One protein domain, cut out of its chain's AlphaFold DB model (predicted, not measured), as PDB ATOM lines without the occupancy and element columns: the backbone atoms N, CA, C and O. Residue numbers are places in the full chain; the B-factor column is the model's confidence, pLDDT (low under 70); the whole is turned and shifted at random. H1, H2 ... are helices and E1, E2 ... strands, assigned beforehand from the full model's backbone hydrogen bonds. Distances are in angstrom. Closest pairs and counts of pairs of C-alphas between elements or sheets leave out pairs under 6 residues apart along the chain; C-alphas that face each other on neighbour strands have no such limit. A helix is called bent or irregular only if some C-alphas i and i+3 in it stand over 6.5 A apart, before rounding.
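This is residues 85 to 129, 342 to 346, 371 to 401 and 485 to 569 of the 718 residues of the protein "5'-3' exoribonuclease" of Perkinsela sp. CCAP 1560/4 (UniProt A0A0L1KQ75). The long helix H1 runs like a beam, with a cluster of short helices, H4 to H7, at its first end and the long helix H3 crossing it toward its other end. The small hairpin E1 and E2 packs on H1 between these, while H2 is a detached fragment. The 166 printed residues hold seven named helices and two antiparallel strands, in the order H1 H2 H3 H4 H5 E1 E2 H6 H7, mostly helix. The whole is loose, with a radius of gyration of the C-alphas of 20.1 A and spans of 57 by 48 by 28 A.

H1, residues 85 to 118, is 49.6 A long, from C-alpha 85 at (32.788, -36.313, -3.631). H2 is residues 342 to 346; H3, residues 371 to 395, is 36.1 A long. H4 is residues 486 to 493, H5 505 to 510, E1 524 to 526 and E2 537 to 539. H6, residues 545 to 558, is 20.4 A long and only just irregular: C-alphas 551 and 554 are 7.0 A apart. H7, residues 561 to 567, ends at (18.130, -40.433, -13.445).

H4, the hub, touches H1 at a steep tilt of 59 degrees; the closest C-alphas, of Arg 92 and Val 493, are 4.0 A apart. H4 only just touches H6 and H7, each with 3 pairs of C-alphas within 8 A; the closest are Gln 488 and Val 548, 7.2 A, and Pro 486 and Leu 566, 7.0 A. H5 touches H6, closest at C-alphas 506 and 555, 5.9 A. H1, with residues 104 to 112 alone, touches H3 at a steep tilt of 57 degrees, opposite ways, closest at C-alphas 109 and 378, 6.2 A. The closest C-alphas of H1 and E2, Ser 93 and Ala 538, are 4.9 A apart; in the hairpin, N 526 and O 537 are within hydrogen-bond range at 2.8 A. H2 is apart from the other elements. Every O i to N i+4 pair is within range in H2, H3 and H4, against 29 of 30 in H1, 1 of 2 in H5, 8 of 10 in H6 and 1 of 3 in H7, where 3 of 4 O i to N i+3 pairs are.

The C-alphas farthest apart, of Asp 344 and Tyr 561, are 60.9 A apart. Cuts leave C-alpha gaps of 36.6 A from 129 to 342, 33.1 A from 346 to 371 and 41.8 A from 401 to 485. The links H4 to H5 and H5 to E1 are long. In the model 31 printed residues have pLDDT under 70, among them 342 to 346, 390 to 401 and 528 to 535.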
ATOM      1  N   ASN A  85      32.429 -35.382  -4.702       94.88
ATOM      2  CA  ASN A  85      32.788 -36.313  -3.631       94.88
ATOM      3  C   ASN A  85      33.425 -35.623  -2.419       94.88
ATOM      4  O   ASN A  85      33.068 -35.938  -1.284       94.88
ATOM      5  N   ALA A  86      34.271 -34.615  -2.655       93.50
ATOM      6  CA  ALA A  86      34.822 -33.756  -1.610       93.50
ATOM      7  C   ALA A  86      33.737 -33.222  -0.655       93.50
ATOM      8  O   ALA A  86      33.901 -33.283   0.563       93.50
ATOM      9  N   LYS A  87      32.581 -32.799  -1.188       93.81
ATOM     10  CA  LYS A  87      31.437 -32.377  -0.372       93.81
ATOM     11  C   LYS A  87      30.659 -33.554   0.207       93.81
ATOM     12  O   LYS A  87      30.199 -33.486   1.349       93.81
ATOM     13  N   MET A  88      30.480 -34.635  -0.555       94.81
ATOM     14  CA  MET A  88      29.718 -35.805  -0.101       94.81
ATOM     15  C   MET A  88      30.307 -36.428   1.168       94.81
ATOM     16  O   MET A  88      29.540 -36.877   2.019       94.81
ATOM     17  N   VAL A  89      31.632 -36.402   1.349       92.50
ATOM     18  CA  VAL A  89      32.294 -36.838   2.594       92.50
ATOM     19  C   VAL A  89      31.793 -36.027   3.797       92.50
ATOM     20  O   VAL A  89      31.364 -36.604   4.802       92.50
ATOM     21  N   GLN A  90      31.759 -34.696   3.675       90.12
ATOM     22  CA  GLN A  90      31.246 -33.800   4.714       90.12
ATOM     23  C   GLN A  90      29.743 -34.003   4.953       90.12
ATOM     24  O   GLN A  90      29.307 -34.137   6.104       90.12
ATOM     25  N   GLN A  91      28.946 -34.107   3.884       92.50
ATOM     26  CA  GLN A  91      27.506 -34.352   3.991       92.50
ATOM     27  C   GLN A  91      27.229 -35.680   4.698       92.50
ATOM     28  O   GLN A  91      26.431 -35.721   5.633       92.50
ATOM     29  N   ARG A  92      27.927 -36.754   4.318       94.06
ATOM     30  CA  ARG A  92      27.811 -38.075   4.944       94.06
ATOM     31  C   ARG A  92      28.124 -38.016   6.434       94.06
ATOM     32  O   ARG A  92      27.305 -38.457   7.240       94.06
ATOM     33  N   SER A  93      29.246 -37.402   6.813       91.31
ATOM     34  CA  SER A  93      29.609 -37.185   8.218       91.31
ATOM     35  C   SER A  93      28.470 -36.500   8.990       91.31
ATOM     36  O   SER A  93      27.974 -37.037   9.986       91.31
ATOM     37  N   ARG A  94      27.931 -35.389   8.465       88.44
ATOM     38  CA  ARG A  94      26.811 -34.654   9.086       88.44
ATOM     39  C   ARG A  94      25.540 -35.490   9.233       88.44
ATOM     40  O   ARG A  94      24.855 -35.387  10.253       88.44
ATOM     41  N   ARG A  95      25.193 -36.311   8.240       90.38
ATOM     42  CA  ARG A  95      23.983 -37.159   8.252       90.38
ATOM     43  C   ARG A  95      24.111 -38.297   9.275       90.38
ATOM     44  O   ARG A  95      23.152 -38.583   9.999       90.38
ATOM     45  N   PHE A  96      25.302 -38.879   9.427       91.31
ATOM     46  CA  PHE A  96      25.602 -39.842  10.493       91.31
ATOM     47  C   PHE A  96      25.577 -39.186  11.884       91.31
ATOM     48  O   PHE A  96      24.931 -39.715  12.795       91.31
ATOM     49  N   CYS A  97      26.182 -38.004  12.046       87.06
ATOM     50  CA  CYS A  97      26.118 -37.221  13.285       87.06
ATOM     51  C   CYS A  97      24.678 -36.848  13.664       87.06
ATOM     52  O   CYS A  97      24.303 -36.965  14.828       87.06
ATOM     53  N   SER A  98      23.837 -36.467  12.698       84.94
ATOM     54  CA  SER A  98      22.414 -36.173  12.924       84.94
ATOM     55  C   SER A  98      21.682 -37.364  13.559       84.94
ATOM     56  O   SER A  98      21.026 -37.221  14.595       84.94
ATOM     57  N   ARG A  99      21.870 -38.580  13.024       84.75
ATOM     58  CA  ARG A  99      21.293 -39.798  13.622       84.75
ATOM     59  C   ARG A  99      21.881 -40.136  14.982       84.75
ATOM     60  O   ARG A  99      21.138 -40.547  15.873       84.75
ATOM     61  N   HIS A 100      23.189 -39.967  15.158       85.44
ATOM     62  CA  HIS A 100      23.824 -40.139  16.461       85.44
ATOM     63  C   HIS A 100      23.197 -39.199  17.503       85.44
ATOM     64  O   HIS A 100      22.792 -39.652  18.573       85.44
ATOM     65  N   ASN A 101      23.023 -37.921  17.159       83.19
ATOM     66  CA  ASN A 101      22.426 -36.908  18.025       83.19
ATOM     67  C   ASN A 101      20.979 -37.239  18.401       83.19
ATOM     68  O   ASN A 101      20.627 -37.096  19.568       83.19
ATOM     69  N   LEU A 102      20.167 -37.754  17.472       81.88
ATOM     70  CA  LEU A 102      18.811 -38.229  17.786       81.88
ATOM     71  C   LEU A 102      18.823 -39.385  18.801       81.88
ATOM     72  O   LEU A 102      18.019 -39.402  19.733       81.88
ATOM     73  N   ARG A 103      19.765 -40.331  18.683       85.00
ATOM     74  CA  ARG A 103      19.915 -41.435  19.654       85.00
ATOM     75  C   ARG A 103      20.359 -40.936  21.028       85.00
ATOM     76  O   ARG A 103      19.885 -41.444  22.043       85.00
ATOM     77  N   VAL A 104      21.276 -39.970  21.074       85.69
ATOM     78  CA  VAL A 104      21.716 -39.341  22.329       85.69
ATOM     79  C   VAL A 104      20.564 -38.567  22.966       85.69
ATOM     80  O   VAL A 104      20.306 -38.746  24.154       85.69
ATOM     81  N   GLN A 105      19.824 -37.785  22.180       85.00
ATOM     82  CA  GLN A 105      18.657 -37.040  22.644       85.00
ATOM     83  C   GLN A 105      17.603 -37.972  23.237       85.00
ATOM     84  O   GLN A 105      17.144 -37.711  24.344       85.00
ATOM     85  N   TYR A 106      17.289 -39.086  22.566       88.06
ATOM     86  CA  TYR A 106      16.373 -40.104  23.086       88.06
ATOM     87  C   TYR A 106      16.827 -40.630  24.453       88.06
ATOM     88  O   TYR A 106      16.057 -40.636  25.409       88.06
ATOM     89  N   LYS A 107      18.106 -41.007  24.585       90.06
ATOM     90  CA  LYS A 107      18.665 -41.494  25.858       90.06
ATOM     91  C   LYS A 107      18.572 -40.450  26.975       90.06
ATOM     92  O   LYS A 107      18.250 -40.799  28.108       90.06
ATOM     93  N   LEU A 108      18.885 -39.188  26.676       86.75
ATOM     94  CA  LEU A 108      18.822 -38.092  27.648       86.75
ATOM     95  C   LEU A 108      17.381 -37.747  28.030       86.75
ATOM     96  O   LEU A 108      17.119 -37.502  29.207       86.75
ATOM     97  N   TYR A 109      16.462 -37.791  27.062       89.75
ATOM     98  CA  TYR A 109      15.027 -37.657  27.278       89.75
ATOM     99  C   TYR A 109      14.529 -38.742  28.231       89.75
ATOM    100  O   TYR A 109      13.898 -38.411  29.225       89.75
ATOM    101  N   THR A 110      14.853 -40.020  27.991       91.38
ATOM    102  CA  THR A 110      14.392 -41.123  28.850       91.38
ATOM    103  C   THR A 110      14.839 -40.924  30.294       91.38
ATOM    104  O   THR A 110      14.035 -41.099  31.200       91.38
ATOM    105  N   LYS A 111      16.093 -40.502  30.509       90.88
ATOM    106  CA  LYS A 111      16.603 -40.189  31.852       90.88
ATOM    107  C   LYS A 111      15.836 -39.035  32.501       90.88
ATOM    108  O   LYS A 111      15.346 -39.192  33.609       90.88
ATOM    109  N   LEU A 112      15.695 -37.912  31.794       86.62
ATOM    110  CA  LEU A 112      14.993 -36.731  32.307       86.62
ATOM    111  C   LEU A 112      13.515 -37.029  32.605       86.62
ATOM    112  O   LEU A 112      12.998 -36.612  33.633       86.62
ATOM    113  N   ALA A 113      12.850 -37.789  31.735       89.50
ATOM    114  CA  ALA A 113      11.463 -38.199  31.910       89.50
ATOM    115  C   ALA A 113      11.275 -39.108  33.131       89.50
ATOM    116  O   ALA A 113      10.279 -38.966  33.832       89.50
ATOM    117  N   THR A 114      12.210 -40.027  33.396       92.31
ATOM    118  CA  THR A 114      12.184 -40.840  34.620       92.31
ATOM    119  C   THR A 114      12.339 -39.966  35.860       92.31
ATOM    120  O   THR A 114      11.500 -40.046  36.744       92.31
ATOM    121  N   GLU A 115      13.322 -39.063  35.885       88.62
ATOM    122  CA  GLU A 115      13.538 -38.160  37.027       88.62
ATOM    123  C   GLU A 115      12.321 -37.272  37.323       88.62
ATOM    124  O   GLU A 115      11.981 -37.053  38.482       88.62
ATOM    125  N   TRP A 116      11.632 -36.786  36.286       89.12
ATOM    126  CA  TRP A 116      10.391 -36.026  36.449       89.12
ATOM    127  C   TRP A 116       9.284 -36.878  37.064       89.12
ATOM    128  O   TRP A 116       8.635 -36.442  38.012       89.12
ATOM    129  N   ARG A 117       9.101 -38.110  36.575       90.56
ATOM    130  CA  ARG A 117       8.108 -39.038  37.133       90.56
ATOM    131  C   ARG A 117       8.407 -39.382  38.591       90.56
ATOM    132  O   ARG A 117       7.474 -39.430  39.385       90.56
ATOM    133  N   ASP A 118       9.678 -39.560  38.945       92.00
ATOM    134  CA  ASP A 118      10.111 -39.840  40.320       92.00
ATOM    135  C   ASP A 118       9.811 -38.665  41.271       92.00
ATOM    136  O   ASP A 118       9.552 -38.870  42.454       92.00
ATOM    137  N   GLN A 119       9.779 -37.434  40.750       88.44
ATOM    138  CA  GLN A 119       9.373 -36.221  41.474       88.44
ATOM    139  C   GLN A 119       7.852 -35.973  41.449       88.44
ATOM    140  O   GLN A 119       7.387 -34.938  41.919       88.44
ATOM    141  N   GLY A 120       7.060 -36.893  40.887       87.88
ATOM    142  CA  GLY A 120       5.610 -36.734  40.737       87.88
ATOM    143  C   GLY A 120       5.187 -35.772  39.618       87.88
ATOM    144  O   GLY A 120       4.017 -35.399  39.548       87.88
ATOM    145  N   LEU A 121       6.106 -35.374  38.732       85.94
ATOM    146  CA  LEU A 121       5.842 -34.503  37.586       85.94
ATOM    147  C   LEU A 121       5.516 -35.321  36.326       85.94
ATOM    148  O   LEU A 121       6.117 -36.361  36.044       85.94
ATOM    149  N   ALA A 122       4.586 -34.820  35.511       83.81
ATOM    150  CA  ALA A 122       4.273 -35.415  34.216       83.81
ATOM    151  C   ALA A 122       5.335 -35.028  33.174       83.81
ATOM    152  O   ALA A 122       5.482 -33.855  32.827       83.81
ATOM    153  N   ALA A 123       6.060 -36.018  32.650       83.00
ATOM    154  CA  ALA A 123       6.960 -35.816  31.520       83.00
ATOM    155  C   ALA A 123       6.145 -35.677  30.214       83.00
ATOM    156  O   ALA A 123       5.324 -36.560  29.941       83.00
ATOM    157  N   PRO A 124       6.368 -34.627  29.400       83.06
ATOM    158  CA  PRO A 124       5.745 -34.489  28.082       83.06
ATOM    159  C   PRO A 124       6.108 -35.659  27.171       83.06
ATOM    160  O   PRO A 124       7.166 -36.250  27.352       83.06
ATOM    161  N   GLU A 125       5.283 -35.965  26.166       80.31
ATOM    162  CA  GLU A 125       5.658 -36.948  25.147       80.31
ATOM    163  C   GLU A 125       6.871 -36.479  24.339       80.31
ATOM    164  O   GLU A 125       7.031 -35.295  24.037       80.31
ATOM    165  N   MET A 126       7.736 -37.420  23.952       74.94
ATOM    166  CA  MET A 126       8.883 -37.072  23.128       74.94
ATOM    167  C   MET A 126       8.392 -36.625  21.745       74.94
ATOM    168  O   MET A 126       7.738 -37.415  21.056       74.94
ATOM    169  N   PRO A 127       8.747 -35.413  21.286       66.50
ATOM    170  CA  PRO A 127       8.333 -34.959  19.974       66.50
ATOM    171  C   PRO A 127       8.918 -35.875  18.897       66.50
ATOM    172  O   PRO A 127      10.110 -36.199  18.898       66.50
ATOM    173  N   VAL A 128       8.073 -36.280  17.948       69.81
ATOM    174  CA  VAL A 128       8.526 -36.993  16.752       69.81
ATOM    175  C   VAL A 128       9.352 -36.014  15.923       69.81
ATOM    176  O   VAL A 128       8.813 -35.129  15.261       69.81
ATOM    177  N   ALA A 129      10.675 -36.150  15.985       70.69
ATOM    178  CA  ALA A 129      11.575 -35.292  15.230       70.69
ATOM    179  C   ALA A 129      11.401 -35.523  13.722       70.69
ATOM    180  O   ALA A 129      11.430 -36.662  13.241       70.69
ATOM    181  N   MET A 342      45.241 -21.381  25.551       52.19
ATOM    182  CA  MET A 342      44.267 -22.458  25.692       52.19
ATOM    183  C   MET A 342      43.813 -22.681  27.139       52.19
ATOM    184  O   MET A 342      42.668 -23.062  27.377       52.19
ATOM    185  N   LYS A 343      44.662 -22.334  28.112       50.78
ATOM    186  CA  LYS A 343      44.268 -22.241  29.523       50.78
ATOM    187  C   LYS A 343      43.168 -21.193  29.735       50.78
ATOM    188  O   LYS A 343      42.199 -21.475  30.427       50.78
ATOM    189  N   ASP A 344      43.263 -20.035  29.083       51.62
ATOM    190  CA  ASP A 344      42.263 -18.969  29.205       51.62
ATOM    191  C   ASP A 344      40.922 -19.366  28.571       51.62
ATOM    192  O   ASP A 344      39.870 -18.999  29.088       51.62
ATOM    193  N   VAL A 345      40.944 -20.145  27.479       51.03
ATOM    194  CA  VAL A 345      39.729 -20.689  26.842       51.03
ATOM    195  C   VAL A 345      39.029 -21.688  27.767       51.03
ATOM    196  O   VAL A 345      37.813 -21.601  27.947       51.03
ATOM    197  N   VAL A 346      39.782 -22.610  28.378       53.47
ATOM    198  CA  VAL A 346      39.247 -23.594  29.338       53.47
ATOM    199  C   VAL A 346      38.693 -22.894  30.585       53.47
ATOM    200  O   VAL A 346      37.520 -23.080  30.912       53.47
ATOM    201  N   GLU A 371       5.911 -28.415  29.444       69.81
ATOM    202  CA  GLU A 371       6.592 -28.843  28.225       69.81
ATOM    203  C   GLU A 371       7.783 -27.956  27.830       69.81
ATOM    204  O   GLU A 371       8.824 -28.468  27.404       69.81
ATOM    205  N   CYS A 372       7.678 -26.638  28.014       68.88
ATOM    206  CA  CYS A 372       8.759 -25.699  27.721       68.88
ATOM    207  C   CYS A 372       9.951 -25.916  28.667       68.88
ATOM    208  O   CYS A 372      11.099 -26.018  28.222       68.88
ATOM    209  N   VAL A 373       9.666 -26.084  29.964       73.94
ATOM    210  CA  VAL A 373      10.678 -26.350  30.998       73.94
ATOM    211  C   VAL A 373      11.406 -27.664  30.708       73.94
ATOM    212  O   VAL A 373      12.639 -27.705  30.680       73.94
ATOM    213  N   PHE A 374      10.656 -28.727  30.401       78.94
ATOM    214  CA  PHE A 374      11.228 -30.022  30.036       78.94
ATOM    215  C   PHE A 374      12.128 -29.925  28.796       78.94
ATOM    216  O   PHE A 374      13.255 -30.427  28.781       78.94
ATOM    217  N   SER A 375      11.648 -29.248  27.749       72.81
ATOM    218  CA  SER A 375      12.367 -29.086  26.483       72.81
ATOM    219  C   SER A 375      13.665 -28.295  26.656       72.81
ATOM    220  O   SER A 375      14.698 -28.669  26.089       72.81
ATOM    221  N   SER A 376      13.644 -27.246  27.482       71.31
ATOM    222  CA  SER A 376      14.831 -26.466  27.845       71.31
ATOM    223  C   SER A 376      15.867 -27.325  28.583       71.31
ATOM    224  O   SER A 376      17.033 -27.386  28.177       71.31
ATOM    225  N   ALA A 377      15.436 -28.096  29.589       75.19
ATOM    226  CA  ALA A 377      16.308 -29.009  30.330       75.19
ATOM    227  C   ALA A 377      16.929 -30.094  29.427       75.19
ATOM    228  O   ALA A 377      18.129 -30.377  29.512       75.19
ATOM    229  N   LEU A 378      16.151 -30.668  28.501       77.62
ATOM    230  CA  LEU A 378      16.657 -31.633  27.522       77.62
ATOM    231  C   LEU A 378      17.689 -31.002  26.574       77.62
ATOM    232  O   LEU A 378      18.755 -31.584  26.334       77.62
ATOM    233  N   LYS A 379      17.407 -29.800  26.053       75.44
ATOM    234  CA  LYS A 379      18.336 -29.041  25.203       75.44
ATOM    235  C   LYS A 379      19.660 -28.794  25.930       75.44
ATOM    236  O   LYS A 379      20.721 -29.012  25.333       75.44
ATOM    237  N   ARG A 380      19.600 -28.443  27.219       73.62
ATOM    238  CA  ARG A 380      20.770 -28.227  28.080       73.62
ATOM    239  C   ARG A 380      21.585 -29.501  28.290       73.62
ATOM    240  O   ARG A 380      22.794 -29.479  28.085       73.62
ATOM    241  N   ARG A 381      20.952 -30.636  28.607       78.75
ATOM    242  CA  ARG A 381      21.655 -31.931  28.735       78.75
ATOM    243  C   ARG A 381      22.382 -32.326  27.455       78.75
ATOM    244  O   ARG A 381      23.495 -32.839  27.510       78.75
ATOM    245  N   MET A 382      21.775 -32.052  26.302       78.69
ATOM    246  CA  MET A 382      22.425 -32.263  25.010       78.69
ATOM    247  C   MET A 382      23.653 -31.356  24.826       78.69
ATOM    248  O   MET A 382      24.633 -31.784  24.224       78.69
ATOM    249  N   GLU A 383      23.611 -30.097  25.276       72.06
ATOM    250  CA  GLU A 383      24.770 -29.184  25.232       72.06
ATOM    251  C   GLU A 383      25.901 -29.664  26.142       72.06
ATOM    252  O   GLU A 383      27.039 -29.764  25.687       72.06
ATOM    253  N   LEU A 384      25.572 -30.054  27.376       72.62
ATOM    254  CA  LEU A 384      26.532 -30.584  28.345       72.62
ATOM    255  C   LEU A 384      27.188 -31.883  27.871       72.62
ATOM    256  O   LEU A 384      28.388 -32.057  28.052       72.62
ATOM    257  N   TYR A 385      26.434 -32.779  27.226       77.94
ATOM    258  CA  TYR A 385      26.995 -34.000  26.645       77.94
ATOM    259  C   TYR A 385      28.093 -33.689  25.622       77.94
ATOM    260  O   TYR A 385      29.202 -34.209  25.726       77.94
ATOM    261  N   VAL A 386      27.805 -32.807  24.659       71.12
ATOM    262  CA  VAL A 386      28.780 -32.429  23.625       71.12
ATOM    263  C   VAL A 386      29.985 -31.726  24.243       71.12
ATOM    264  O   VAL A 386      31.115 -31.994  23.840       71.12
ATOM    265  N   TRP A 387      29.762 -30.872  25.241       68.69
ATOM    266  CA  TRP A 387      30.836 -30.211  25.973       68.69
ATOM    267  C   TRP A 387      31.747 -31.208  26.692       68.69
ATOM    268  O   TRP A 387      32.942 -31.232  26.420       68.69
ATOM    269  N   ALA A 388      31.192 -32.084  27.535       69.62
ATOM    270  CA  ALA A 388      31.961 -33.081  28.276       69.62
ATOM    271  C   ALA A 388      32.785 -33.979  27.338       69.62
ATOM    272  O   ALA A 388      33.940 -34.297  27.626       69.62
ATOM    273  N   SER A 389      32.224 -34.343  26.183       74.56
ATOM    274  CA  SER A 389      32.944 -35.067  25.134       74.56
ATOM    275  C   SER A 389      34.066 -34.245  24.493       74.56
ATOM    276  O   SER A 389      35.152 -34.781  24.268       74.56
ATOM    277  N   SER A 390      33.842 -32.955  24.236       68.06
ATOM    278  CA  SER A 390      34.850 -32.047  23.663       68.06
ATOM    279  C   SER A 390      36.009 -31.821  24.632       68.06
ATOM    280  O   SER A 390      37.161 -32.016  24.263       68.06
ATOM    281  N   VAL A 391      35.708 -31.536  25.900       65.31
ATOM    282  CA  VAL A 391      36.693 -31.376  26.981       65.31
ATOM    283  C   VAL A 391      37.506 -32.646  27.180       65.31
ATOM    284  O   VAL A 391      38.729 -32.590  27.258       65.31
ATOM    285  N   LYS A 392      36.851 -33.813  27.212       67.31
ATOM    286  CA  LYS A 392      37.553 -35.095  27.313       67.31
ATOM    287  C   LYS A 392      38.474 -35.329  26.115       67.31
ATOM    288  O   LYS A 392      39.573 -35.838  26.296       67.31
ATOM    289  N   THR A 393      38.036 -34.985  24.908       66.44
ATOM    290  CA  THR A 393      38.866 -35.102  23.699       66.44
ATOM    291  C   THR A 393      40.067 -34.165  23.783       66.44
ATOM    292  O   THR A 393      41.177 -34.581  23.489       66.44
ATOM    293  N   TYR A 394      39.854 -32.944  24.270       63.16
ATOM    294  CA  TYR A 394      40.888 -31.935  24.449       63.16
ATOM    295  C   TYR A 394      41.937 -32.312  25.508       63.16
ATOM    296  O   TYR A 394      43.127 -32.277  25.225       63.16
ATOM    297  N   TYR A 395      41.529 -32.728  26.711       57.56
ATOM    298  CA  TYR A 395      42.477 -33.168  27.748       57.56
ATOM    299  C   TYR A 395      43.283 -34.402  27.331       57.56
ATOM    300  O   TYR A 395      44.395 -34.604  27.811       57.56
ATOM    301  N   ASN A 396      42.722 -35.218  26.437       55.03
ATOM    302  CA  ASN A 396      43.400 -36.368  25.853       55.03
ATOM    303  C   ASN A 396      44.145 -36.023  24.552       55.03
ATOM    304  O   ASN A 396      44.678 -36.937  23.923       55.03
ATOM    305  N   ASP A 397      44.189 -34.753  24.130       62.94
ATOM    306  CA  ASP A 397      44.947 -34.329  22.955       62.94
ATOM    307  C   ASP A 397      46.450 -34.387  23.258       62.94
ATOM    308  O   ASP A 397      47.079 -33.439  23.733       62.94
ATOM    309  N   VAL A 398      47.030 -35.552  22.976       52.56
ATOM    310  CA  VAL A 398      48.450 -35.865  23.182       52.56
ATOM    311  C   VAL A 398      49.357 -35.005  22.288       52.56
ATOM    312  O   VAL A 398      50.567 -34.932  22.515       52.56
ATOM    313  N   VAL A 399      48.803 -34.333  21.273       58.47
ATOM    314  CA  VAL A 399      49.578 -33.516  20.342       58.47
ATOM    315  C   VAL A 399      50.160 -32.298  21.056       58.47
ATOM    316  O   VAL A 399      51.363 -32.048  20.936       58.47
ATOM    317  N   ALA A 400      49.347 -31.591  21.852       60.81
ATOM    318  CA  ALA A 400      49.720 -30.354  22.542       60.81
ATOM    319  C   ALA A 400      50.471 -29.376  21.612       60.81
ATOM    320  O   ALA A 400      51.666 -29.109  21.788       60.81
ATOM    321  N   VAL A 401      49.769 -28.910  20.570       61.88
ATOM    322  CA  VAL A 401      50.293 -27.984  19.552       61.88
ATOM    323  C   VAL A 401      50.972 -26.787  20.228       61.88
ATOM    324  O   VAL A 401      50.404 -26.172  21.126       61.88
ATOM    325  N   ASN A 485      24.393 -40.080  -9.741       92.69
ATOM    326  CA  ASN A 485      22.968 -39.788  -9.834       92.69
ATOM    327  C   ASN A 485      22.359 -39.579  -8.426       92.69
ATOM    328  O   ASN A 485      22.934 -40.033  -7.430       92.69
ATOM    329  N   PRO A 486      21.172 -38.950  -8.313       93.81
ATOM    330  CA  PRO A 486      20.581 -38.638  -7.012       93.81
ATOM    331  C   PRO A 486      20.397 -39.838  -6.071       93.81
ATOM    332  O   PRO A 486      20.555 -39.684  -4.865       93.81
ATOM    333  N   LEU A 487      20.094 -41.036  -6.590       94.50
ATOM    334  CA  LEU A 487      19.916 -42.236  -5.760       94.50
ATOM    335  C   LEU A 487      21.252 -42.822  -5.289       94.50
ATOM    336  O   LEU A 487      21.347 -43.269  -4.149       94.50
ATOM    337  N   GLN A 488      22.279 -42.794  -6.141       95.38
ATOM    338  CA  GLN A 488      23.637 -43.208  -5.778       95.38
ATOM    339  C   GLN A 488      24.228 -42.307  -4.692       95.38
ATOM    340  O   GLN A 488      24.745 -42.823  -3.707       95.38
ATOM    341  N   GLN A 489      24.101 -40.980  -4.824       95.56
ATOM    342  CA  GLN A 489      24.509 -40.068  -3.753       95.56
ATOM    343  C   GLN A 489      23.723 -40.351  -2.471       95.56
ATOM    344  O   GLN A 489      24.320 -40.514  -1.408       95.56
ATOM    345  N   LEU A 490      22.387 -40.426  -2.563       95.38
ATOM    346  CA  LEU A 490      21.530 -40.651  -1.401       95.38
ATOM    347  C   LEU A 490      21.919 -41.929  -0.645       95.38
ATOM    348  O   LEU A 490      21.950 -41.898   0.580       95.38
ATOM    349  N   LEU A 491      22.261 -43.007  -1.361       96.00
ATOM    350  CA  LEU A 491      22.752 -44.266  -0.794       96.00
ATOM    351  C   LEU A 491      23.977 -44.070   0.098       96.00
ATOM    352  O   LEU A 491      24.004 -44.601   1.204       96.00
ATOM    353  N   ILE A 492      24.973 -43.316  -0.366       95.12
ATOM    354  CA  ILE A 492      26.255 -43.206   0.333       95.12
ATOM    355  C   ILE A 492      26.260 -42.154   1.441       95.12
ATOM    356  O   ILE A 492      27.007 -42.299   2.410       95.12
ATOM    357  N   VAL A 493      25.427 -41.110   1.343       94.88
ATOM    358  CA  VAL A 493      25.408 -40.042   2.354       94.88
ATOM    359  C   VAL A 493      24.551 -40.368   3.577       94.88
ATOM    360  O   VAL A 493      24.796 -39.802   4.641       94.88
ATOM    361  N   ILE A 494      23.553 -41.257   3.480       93.75
ATOM    362  CA  ILE A 494      22.675 -41.572   4.619       93.75
ATOM    363  C   ILE A 494      23.135 -42.825   5.381       93.75
ATOM    364  O   ILE A 494      23.634 -43.777   4.787       93.75
ATOM    365  N   PRO A 495      22.923 -42.884   6.705       92.88
ATOM    366  CA  PRO A 495      23.132 -44.110   7.472       92.88
ATOM    367  C   PRO A 495      22.012 -45.137   7.232       92.88
ATOM    368  O   PRO A 495      20.902 -44.779   6.841       92.88
ATOM    369  N   ARG A 496      22.272 -46.415   7.564       92.75
ATOM    370  CA  ARG A 496      21.280 -47.520   7.512       92.75
ATOM    371  C   ARG A 496      19.971 -47.185   8.230       92.75
ATOM    372  O   ARG A 496      18.886 -47.568   7.795       92.75
ATOM    373  N   ASP A 497      20.083 -46.484   9.353       88.19
ATOM    374  CA  ASP A 497      18.957 -46.106  10.196       88.19
ATOM    375  C   ASP A 497      18.044 -45.098   9.483       88.19
ATOM    376  O   ASP A 497      18.431 -43.962   9.199       88.19
ATOM    377  N   GLY A 498      16.823 -45.538   9.172       85.81
ATOM    378  CA  GLY A 498      15.828 -44.770   8.425       85.81
ATOM    379  C   GLY A 498      15.990 -44.780   6.900       85.81
ATOM    380  O   GLY A 498      15.134 -44.212   6.223       85.81
ATOM    381  N   ALA A 499      17.001 -45.459   6.344       92.06
ATOM    382  CA  ALA A 499      17.237 -45.519   4.897       92.06
ATOM    383  C   ALA A 499      16.049 -46.101   4.108       92.06
ATOM    384  O   ALA A 499      15.720 -45.596   3.037       92.06
ATOM    385  N   SER A 500      15.335 -47.084   4.667       92.19
ATOM    386  CA  SER A 500      14.139 -47.699   4.057       92.19
ATOM    387  C   SER A 500      12.968 -46.739   3.838       92.19
ATOM    388  O   SER A 500      12.061 -47.043   3.071       92.19
ATOM    389  N   LYS A 501      12.977 -45.569   4.488       90.75
ATOM    390  CA  LYS A 501      11.980 -44.509   4.268       90.75
ATOM    391  C   LYS A 501      12.370 -43.558   3.132       90.75
ATOM    392  O   LYS A 501      11.538 -42.757   2.707       90.75
ATOM    393  N   LEU A 502      13.627 -43.596   2.690       92.19
ATOM    394  CA  LEU A 502      14.225 -42.617   1.777       92.19
ATOM    395  C   LEU A 502      14.646 -43.236   0.438       92.19
ATOM    396  O   LEU A 502      14.527 -42.566  -0.586       92.19
ATOM    397  N   LEU A 503      15.101 -44.491   0.445       92.69
ATOM    398  CA  LEU A 503      15.604 -45.225  -0.716       92.69
ATOM    399  C   LEU A 503      14.686 -46.395  -1.105       92.69
ATOM    400  O   LEU A 503      14.030 -46.969  -0.234       92.69
ATOM    401  N   PRO A 504      14.678 -46.800  -2.390       92.75
ATOM    402  CA  PRO A 504      14.058 -48.051  -2.818       92.75
ATOM    403  C   PRO A 504      14.675 -49.262  -2.109       92.75
ATOM    404  O   PRO A 504      15.879 -49.285  -1.837       92.75
ATOM    405  N   SER A 505      13.874 -50.306  -1.874       91.81
ATOM    406  CA  SER A 505      14.314 -51.494  -1.131       91.81
ATOM    407  C   SER A 505      15.565 -52.144  -1.730       91.81
ATOM    408  O   SER A 505      16.463 -52.521  -0.981       91.81
ATOM    409  N   SER A 506      15.669 -52.193  -3.065       93.31
ATOM    410  CA  SER A 506      16.833 -52.739  -3.779       93.31
ATOM    411  C   SER A 506      18.140 -52.026  -3.422       93.31
ATOM    412  O   SER A 506      19.152 -52.685  -3.219       93.31
ATOM    413  N   PHE A 507      18.111 -50.701  -3.256       94.88
ATOM    414  CA  PHE A 507      19.270 -49.918  -2.821       94.88
ATOM    415  C   PHE A 507      19.574 -50.138  -1.338       94.88
ATOM    416  O   PHE A 507      20.734 -50.266  -0.958       94.88
ATOM    417  N   THR A 508      18.546 -50.212  -0.487       95.19
ATOM    418  CA  THR A 508      18.772 -50.419   0.952       95.19
ATOM    419  C   THR A 508      19.370 -51.781   1.275       95.19
ATOM    420  O   THR A 508      20.151 -51.874   2.219       95.19
ATOM    421  N   SER A 509      19.065 -52.819   0.487       95.56
ATOM    422  CA  SER A 509      19.672 -54.145   0.636       95.56
ATOM    423  C   SER A 509      21.193 -54.101   0.478       95.56
ATOM    424  O   SER A 509      21.890 -54.714   1.283       95.56
ATOM    425  N   LEU A 510      21.709 -53.292  -0.458       96.56
ATOM    426  CA  LEU A 510      23.152 -53.130  -0.690       96.56
ATOM    427  C   LEU A 510      23.900 -52.632   0.548       96.56
ATOM    428  O   LEU A 510      25.041 -53.018   0.780       96.56
ATOM    429  N   MET A 511      23.249 -51.819   1.389       95.94
ATOM    430  CA  MET A 511      23.851 -51.316   2.628       95.94
ATOM    431  C   MET A 511      24.147 -52.432   3.638       95.94
ATOM    432  O   MET A 511      24.893 -52.192   4.587       95.94
ATOM    433  N   TYR A 512      23.536 -53.610   3.480       94.94
ATOM    434  CA  TYR A 512      23.730 -54.795   4.320       94.94
ATOM    435  C   TYR A 512      24.470 -55.931   3.595       94.94
ATOM    436  O   TYR A 512      24.931 -56.842   4.277       94.94
ATOM    437  N   SER A 513      24.595 -55.875   2.263       94.75
ATOM    438  CA  SER A 513      25.350 -56.830   1.443       94.75
ATOM    439  C   SER A 513      26.667 -56.221   0.942       94.75
ATOM    440  O   SER A 513      27.601 -56.041   1.724       94.75
ATOM    441  N   ASP A 514      26.721 -55.879  -0.342       95.56
ATOM    442  CA  ASP A 514      27.909 -55.536  -1.122       95.56
ATOM    443  C   ASP A 514      28.606 -54.269  -0.620       95.56
ATOM    444  O   ASP A 514      29.812 -54.144  -0.739       95.56
ATOM    445  N   LEU A 515      27.862 -53.343  -0.007       96.00
ATOM    446  CA  LEU A 515      28.399 -52.081   0.516       96.00
ATOM    447  C   LEU A 515      28.435 -52.056   2.049       96.00
ATOM    448  O   LEU A 515      28.504 -50.986   2.654       96.00
ATOM    449  N   SER A 516      28.320 -53.213   2.707       95.50
ATOM    450  CA  SER A 516      28.133 -53.289   4.160       95.50
ATOM    451  C   SER A 516      29.266 -52.653   4.972       95.50
ATOM    452  O   SER A 516      28.996 -52.087   6.039       95.50
ATOM    453  N   GLU A 517      30.490 -52.674   4.452       94.56
ATOM    454  CA  GLU A 517      31.677 -52.077   5.069       94.56
ATOM    455  C   GLU A 517      31.576 -50.550   5.170       94.56
ATOM    456  O   GLU A 517      31.995 -49.962   6.167       94.56
ATOM    457  N   TYR A 518      30.910 -49.894   4.215       95.06
ATOM    458  CA  TYR A 518      30.710 -48.441   4.221       95.06
ATOM    459  C   TYR A 518      29.676 -47.960   5.248       95.06
ATOM    460  O   TYR A 518      29.559 -46.754   5.491       95.06
ATOM    461  N   PHE A 519      28.924 -48.860   5.890       94.94
ATOM    462  CA  PHE A 519      27.849 -48.495   6.816       94.94
ATOM    463  C   PHE A 519      28.034 -49.134   8.199       94.94
ATOM    464  O   PHE A 519      27.263 -50.021   8.588       94.94
ATOM    465  N   PRO A 520      29.019 -48.672   8.988       91.38
ATOM    466  CA  PRO A 520      29.307 -49.259  10.288       91.38
ATOM    467  C   PRO A 520      28.151 -49.043  11.279       91.38
ATOM    468  O   PRO A 520      27.552 -47.970  11.364       91.38
ATOM    469  N   GLY A 521      27.842 -50.072  12.077       85.81
ATOM    470  CA  GLY A 521      26.815 -49.982  13.126       85.81
ATOM    471  C   GLY A 521      27.233 -49.112  14.319       85.81
ATOM    472  O   GLY A 521      26.385 -48.502  14.977       85.81
ATOM    473  N   LYS A 522      28.543 -49.035  14.582       88.19
ATOM    474  CA  LYS A 522      29.184 -48.183  15.590       88.19
ATOM    475  C   LYS A 522      30.323 -47.423  14.922       88.19
ATOM    476  O   LYS A 522      31.076 -48.018  14.164       88.19
ATOM    477  N   PHE A 523      30.435 -46.139  15.217       90.38
ATOM    478  CA  PHE A 523      31.468 -45.256  14.689       90.38
ATOM    479  C   PHE A 523      31.837 -44.226  15.753       90.38
ATOM    480  O   PHE A 523      31.045 -43.957  16.666       90.38
ATOM    481  N   GLU A 524      33.036 -43.674  15.637       87.44
ATOM    482  CA  GLU A 524      33.530 -42.639  16.536       87.44
ATOM    483  C   GLU A 524      33.086 -41.253  16.070       87.44
ATOM    484  O   GLU A 524      32.899 -40.997  14.878       87.44
ATOM    485  N   ILE A 525      32.900 -40.358  17.038       85.12
ATOM    486  CA  ILE A 525      32.644 -38.942  16.794       85.12
ATOM    487  C   ILE A 525      33.891 -38.180  17.215       85.12
ATOM    488  O   ILE A 525      34.344 -38.305  18.351       85.12
ATOM    489  N   ASP A 526      34.413 -37.377  16.302       79.69
ATOM    490  CA  ASP A 526      35.487 -36.443  16.572       79.69
ATOM    491  C   ASP A 526      34.937 -35.120  17.116       79.69
ATOM    492  O   ASP A 526      34.100 -34.467  16.482       79.69
ATOM    493  N   PHE A 527      35.439 -34.724  18.286       74.44
ATOM    494  CA  PHE A 527      35.103 -33.473  18.966       74.44
ATOM    495  C   PHE A 527      36.274 -32.471  18.999       74.44
ATOM    496  O   PHE A 527      36.136 -31.410  19.604       74.44
ATOM    497  N   SER A 528      37.411 -32.777  18.362       63.41
ATOM    498  CA  SER A 528      38.665 -32.003  18.456       63.41
ATOM    499  C   SER A 528      38.562 -30.529  18.021       63.41
ATOM    500  O   SER A 528      39.308 -29.686  18.518       63.41
ATOM    501  N   ASN A 529      37.603 -30.196  17.149       57.19
ATOM    502  CA  ASN A 529      37.386 -28.846  16.612       57.19
ATOM    503  C   ASN A 529      36.236 -28.065  17.294       57.19
ATOM    504  O   ASN A 529      35.852 -27.003  16.813       57.19
ATOM    505  N   CYS A 530      35.642 -28.578  18.380       56.53
ATOM    506  CA  CYS A 530      34.379 -28.079  18.948       56.53
ATOM    507  C   CYS A 530      34.601 -27.071  20.093       56.53
ATOM    508  O   CYS A 530      35.390 -27.334  21.003       56.53
ATOM    509  N   PRO A 531      33.895 -25.921  20.068       46.56
ATOM    510  CA  PRO A 531      32.582 -25.845  20.730       46.56
ATOM    511  C   PRO A 531      31.529 -25.085  19.893       46.56
ATOM    512  O   PRO A 531      31.349 -23.877  20.057       46.56
ATOM    513  N   PRO A 532      30.872 -25.732  18.913       55.41
ATOM    514  CA  PRO A 532      29.428 -26.029  18.977       55.41
ATOM    515  C   PRO A 532      29.031 -27.368  18.304       55.41
ATOM    516  O   PRO A 532      29.708 -27.867  17.410       55.41
ATOM    517  N   LYS A 533      27.858 -27.922  18.669       52.59
ATOM    518  CA  LYS A 533      27.376 -29.276  18.278       52.59
ATOM    519  C   LYS A 533      27.447 -29.631  16.787       52.59
ATOM    520  O   LYS A 533      27.429 -30.809  16.460       52.59
ATOM    521  N   TRP A 534      27.443 -28.646  15.896       59.31
ATOM    522  CA  TRP A 534      27.464 -28.853  14.448       59.31
ATOM    523  C   TRP A 534      28.877 -28.980  13.855       59.31
ATOM    524  O   TRP A 534      28.979 -29.329  12.685       59.31
ATOM    525  N   MET A 535      29.941 -28.730  14.629       61.47
ATOM    526  CA  MET A 535      31.339 -28.926  14.202       61.47
ATOM    527  C   MET A 535      31.867 -30.349  14.452       61.47
ATOM    528  O   MET A 535      32.994 -30.660  14.072       61.47
ATOM    529  N   VAL A 536      31.087 -31.218  15.103       72.06
ATOM    530  CA  VAL A 536      31.490 -32.615  15.324       72.06
ATOM    531  C   VAL A 536      31.427 -33.400  14.018       72.06
ATOM    532  O   VAL A 536      30.515 -33.196  13.214       72.06
ATOM    533  N   SER A 537      32.367 -34.322  13.829       82.19
ATOM    534  CA  SER A 537      32.456 -35.139  12.613       82.19
ATOM    535  C   SER A 537      32.441 -36.627  12.935       82.19
ATOM    536  O   SER A 537      33.062 -37.065  13.898       82.19
ATOM    537  N   ALA A 538      31.735 -37.422  12.136       89.38
ATOM    538  CA  ALA A 538      31.763 -38.875  12.235       89.38
ATOM    539  C   ALA A 538      32.998 -39.419  11.509       89.38
ATOM    540  O   ALA A 538      33.237 -39.078  10.351       89.38
ATOM    541  N   ILE A 539      33.755 -40.297  12.170       88.00
ATOM    542  CA  ILE A 539      34.866 -41.023  11.549       88.00
ATOM    543  C   ILE A 539      34.273 -42.243  10.841       88.00
ATOM    544  O   ILE A 539      33.756 -43.154  11.490       88.00
ATOM    545  N   LEU A 540      34.292 -42.226   9.507       91.81
ATOM    546  CA  LEU A 540      33.634 -43.219   8.657       91.81
ATOM    547  C   LEU A 540      34.614 -43.801   7.626       91.81
ATOM    548  O   LEU A 540      35.521 -43.091   7.200       91.81
ATOM    549  N   PRO A 541      34.414 -45.056   7.179       91.94
ATOM    550  CA  PRO A 541      35.228 -45.661   6.124       91.94
ATOM    551  C   PRO A 541      35.131 -44.882   4.812       91.94
ATOM    552  O   PRO A 541      34.029 -44.468   4.442       91.94
ATOM    553  N   ASN A 542      36.242 -44.719   4.095       89.81
ATOM    554  CA  ASN A 542      36.263 -44.112   2.759       89.81
ATOM    555  C   ASN A 542      35.408 -44.921   1.772       89.81
ATOM    556  O   ASN A 542      35.275 -46.128   1.934       89.81
ATOM    557  N   ILE A 543      34.819 -44.258   0.772       91.06
ATOM    558  CA  ILE A 543      33.953 -44.901  -0.231       91.06
ATOM    559  C   ILE A 543      34.629 -44.859  -1.594       91.06
ATOM    560  O   ILE A 543      34.999 -43.779  -2.059       91.06
ATOM    561  N   ASP A 544      34.706 -46.009  -2.266       91.75
ATOM    562  CA  ASP A 544      35.038 -46.072  -3.687       91.75
ATOM    563  C   ASP A 544      33.784 -45.837  -4.545       91.75
ATOM    564  O   ASP A 544      32.860 -46.653  -4.612       91.75
ATOM    565  N   LEU A 545      33.745 -44.697  -5.239       92.88
ATOM    566  CA  LEU A 545      32.626 -44.359  -6.115       92.88
ATOM    567  C   LEU A 545      32.531 -45.267  -7.353       92.88
ATOM    568  O   LEU A 545      31.460 -45.364  -7.957       92.88
ATOM    569  N   SER A 546      33.620 -45.921  -7.758       92.06
ATOM    570  CA  SER A 546      33.635 -46.867  -8.880       92.06
ATOM    571  C   SER A 546      32.857 -48.129  -8.518       92.06
ATOM    572  O   SER A 546      31.970 -48.549  -9.267       92.06
ATOM    573  N   GLU A 547      33.112 -48.664  -7.325       94.56
ATOM    574  CA  GLU A 547      32.385 -49.804  -6.768       94.56
ATOM    575  C   GLU A 547      30.896 -49.481  -6.598       94.56
ATOM    576  O   GLU A 547      30.037 -50.232  -7.063       94.56
ATOM    577  N   VAL A 548      30.566 -48.314  -6.028       95.25
ATOM    578  CA  VAL A 548      29.169 -47.876  -5.868       95.25
ATOM    579  C   VAL A 548      28.442 -47.853  -7.214       95.25
ATOM    580  O   VAL A 548      27.307 -48.330  -7.314       95.25
ATOM    581  N   ARG A 549      29.072 -47.337  -8.277       94.50
ATOM    582  CA  ARG A 549      28.471 -47.329  -9.621       94.50
ATOM    583  C   ARG A 549      28.281 -48.737 -10.176       94.50
ATOM    584  O   ARG A 549      27.225 -49.015 -10.744       94.50
ATOM    585  N   GLN A 550      29.265 -49.613  -9.995       95.12
ATOM    586  CA  GLN A 550      29.203 -50.996 -10.460       95.12
ATOM    587  C   GLN A 550      28.070 -51.771  -9.778       95.12
ATOM    588  O   GLN A 550      27.227 -52.357 -10.460       95.12
ATOM    589  N   VAL A 551      28.015 -51.729  -8.448       95.88
ATOM    590  CA  VAL A 551      27.053 -52.489  -7.639       95.88
ATOM    591  C   VAL A 551      25.622 -51.975  -7.837       95.88
ATOM    592  O   VAL A 551      24.678 -52.759  -7.917       95.88
ATOM    593  N   THR A 552      25.430 -50.660  -7.988       95.81
ATOM    594  CA  THR A 552      24.084 -50.076  -8.151       95.81
ATOM    595  C   THR A 552      23.482 -50.253  -9.548       95.81
ATOM    596  O   THR A 552      22.290 -49.991  -9.727       95.81
ATOM    597  N   LYS A 553      24.254 -50.717 -10.541       94.62
ATOM    598  CA  LYS A 553      23.806 -50.845 -11.938       94.62
ATOM    599  C   LYS A 553      22.564 -51.733 -12.084       94.62
ATOM    600  O   LYS A 553      21.570 -51.308 -12.667       94.62
ATOM    601  N   SER A 554      22.580 -52.922 -11.483       92.88
ATOM    602  CA  SER A 554      21.452 -53.869 -11.534       92.88
ATOM    603  C   SER A 554      20.193 -53.314 -10.854       92.88
ATOM    604  O   SER A 554      19.072 -53.491 -11.343       92.88
ATOM    605  N   CYS A 555      20.362 -52.585  -9.745       93.00
ATOM    606  CA  CYS A 555      19.264 -51.907  -9.066       93.00
ATOM    607  C   CYS A 555      18.644 -50.828  -9.958       93.00
ATOM    608  O   CYS A 555      17.424 -50.760 -10.055       93.00
ATOM    609  N   ILE A 556      19.468 -50.021 -10.637       92.75
ATOM    610  CA  ILE A 556      19.025 -48.969 -11.565       92.75
ATOM    611  C   ILE A 556      18.217 -49.553 -12.731       92.75
ATOM    612  O   ILE A 556      17.143 -49.038 -13.066       92.75
ATOM    613  N   ASP A 557      18.691 -50.650 -13.319       90.56
ATOM    614  CA  ASP A 557      18.054 -51.295 -14.471       90.56
ATOM    615  C   ASP A 557      16.661 -51.849 -14.135       90.56
ATOM    616  O   ASP A 557      15.769 -51.859 -14.989       90.56
ATOM    617  N   THR A 558      16.429 -52.213 -12.873       90.12
ATOM    618  CA  THR A 558      15.155 -52.762 -12.376       90.12
ATOM    619  C   THR A 558      14.212 -51.717 -11.772       90.12
ATOM    620  O   THR A 558      13.078 -52.051 -11.425       90.12
ATOM    621  N   LEU A 559      14.618 -50.442 -11.692       89.88
ATOM    622  CA  LEU A 559      13.791 -49.388 -11.096       89.88
ATOM    623  C   LEU A 559      12.447 -49.196 -11.832       89.88
ATOM    624  O   LEU A 559      12.404 -49.175 -13.071       89.88
ATOM    625  N   PRO A 560      11.350 -48.925 -11.101       88.12
ATOM    626  CA  PRO A 560      10.094 -48.483 -11.695       88.12
ATOM    627  C   PRO A 560      10.267 -47.208 -12.532       88.12
ATOM    628  O   PRO A 560      11.070 -46.331 -12.208       88.12
ATOM    629  N   TYR A 561       9.435 -47.026 -13.565       83.06
ATOM    630  CA  TYR A 561       9.505 -45.863 -14.469       83.06
ATOM    631  C   TYR A 561       9.532 -44.508 -13.734       83.06
ATOM    632  O   TYR A 561      10.287 -43.609 -14.102       83.06
ATOM    633  N   LYS A 562       8.732 -44.358 -12.665       77.75
ATOM    634  CA  LYS A 562       8.680 -43.124 -11.859       77.75
ATOM    635  C   LYS A 562      10.016 -42.799 -11.183       77.75
ATOM    636  O   LYS A 562      10.321 -41.619 -11.035       77.75
ATOM    637  N   GLU A 563      10.788 -43.810 -10.795       81.69
ATOM    638  CA  GLU A 563      12.099 -43.657 -10.154       81.69
ATOM    639  C   GLU A 563      13.203 -43.494 -11.198       81.69
ATOM    640  O   GLU A 563      14.035 -42.604 -11.054       81.69
ATOM    641  N   LYS A 564      13.136 -44.210 -12.330       84.12
ATOM    642  CA  LYS A 564      14.049 -43.995 -13.472       84.12
ATOM    643  C   LYS A 564      14.029 -42.561 -14.002       84.12
ATOM    644  O   LYS A 564      15.036 -42.080 -14.510       84.12
ATOM    645  N   ARG A 565      12.907 -41.843 -13.873       80.62
ATOM    646  CA  ARG A 565      12.833 -40.416 -14.232       80.62
ATOM    647  C   ARG A 565      13.771 -39.526 -13.413       80.62
ATOM    648  O   ARG A 565      14.134 -38.477 -13.928       80.62
ATOM    649  N   LEU A 566      14.163 -39.925 -12.200       76.25
ATOM    650  CA  LEU A 566      15.142 -39.197 -11.377       76.25
ATOM    651  C   LEU A 566      16.558 -39.247 -11.957       76.25
ATOM    652  O   LEU A 566      17.399 -38.446 -11.573       76.25
ATOM    653  N   LEU A 567      16.817 -40.202 -12.849       82.00
ATOM    654  CA  LEU A 567      18.130 -40.433 -13.445       82.00
ATOM    655  C   LEU A 567      18.302 -39.701 -14.781       82.00
ATOM    656  O   LEU A 567      19.392 -39.690 -15.342       82.00
ATOM    657  N   LYS A 568      17.227 -39.117 -15.325       78.25
ATOM    658  CA  LYS A 568      17.272 -38.394 -16.598       78.25
ATOM    659  C   LYS A 568      17.750 -36.963 -16.364       78.25
ATOM    660  O   LYS A 568      17.142 -36.252 -15.572       78.25
ATOM    661  N   LYS A 569      18.758 -36.529 -17.125       72.81
ATOM    662  CA  LYS A 569      19.132 -35.114 -17.239       72.81
ATOM    663  C   LYS A 569      18.058 -34.398 -18.060       72.81
ATOM    664  O   LYS A 569      17.956 -34.613 -19.265       72.81
TER     665      LYS A 569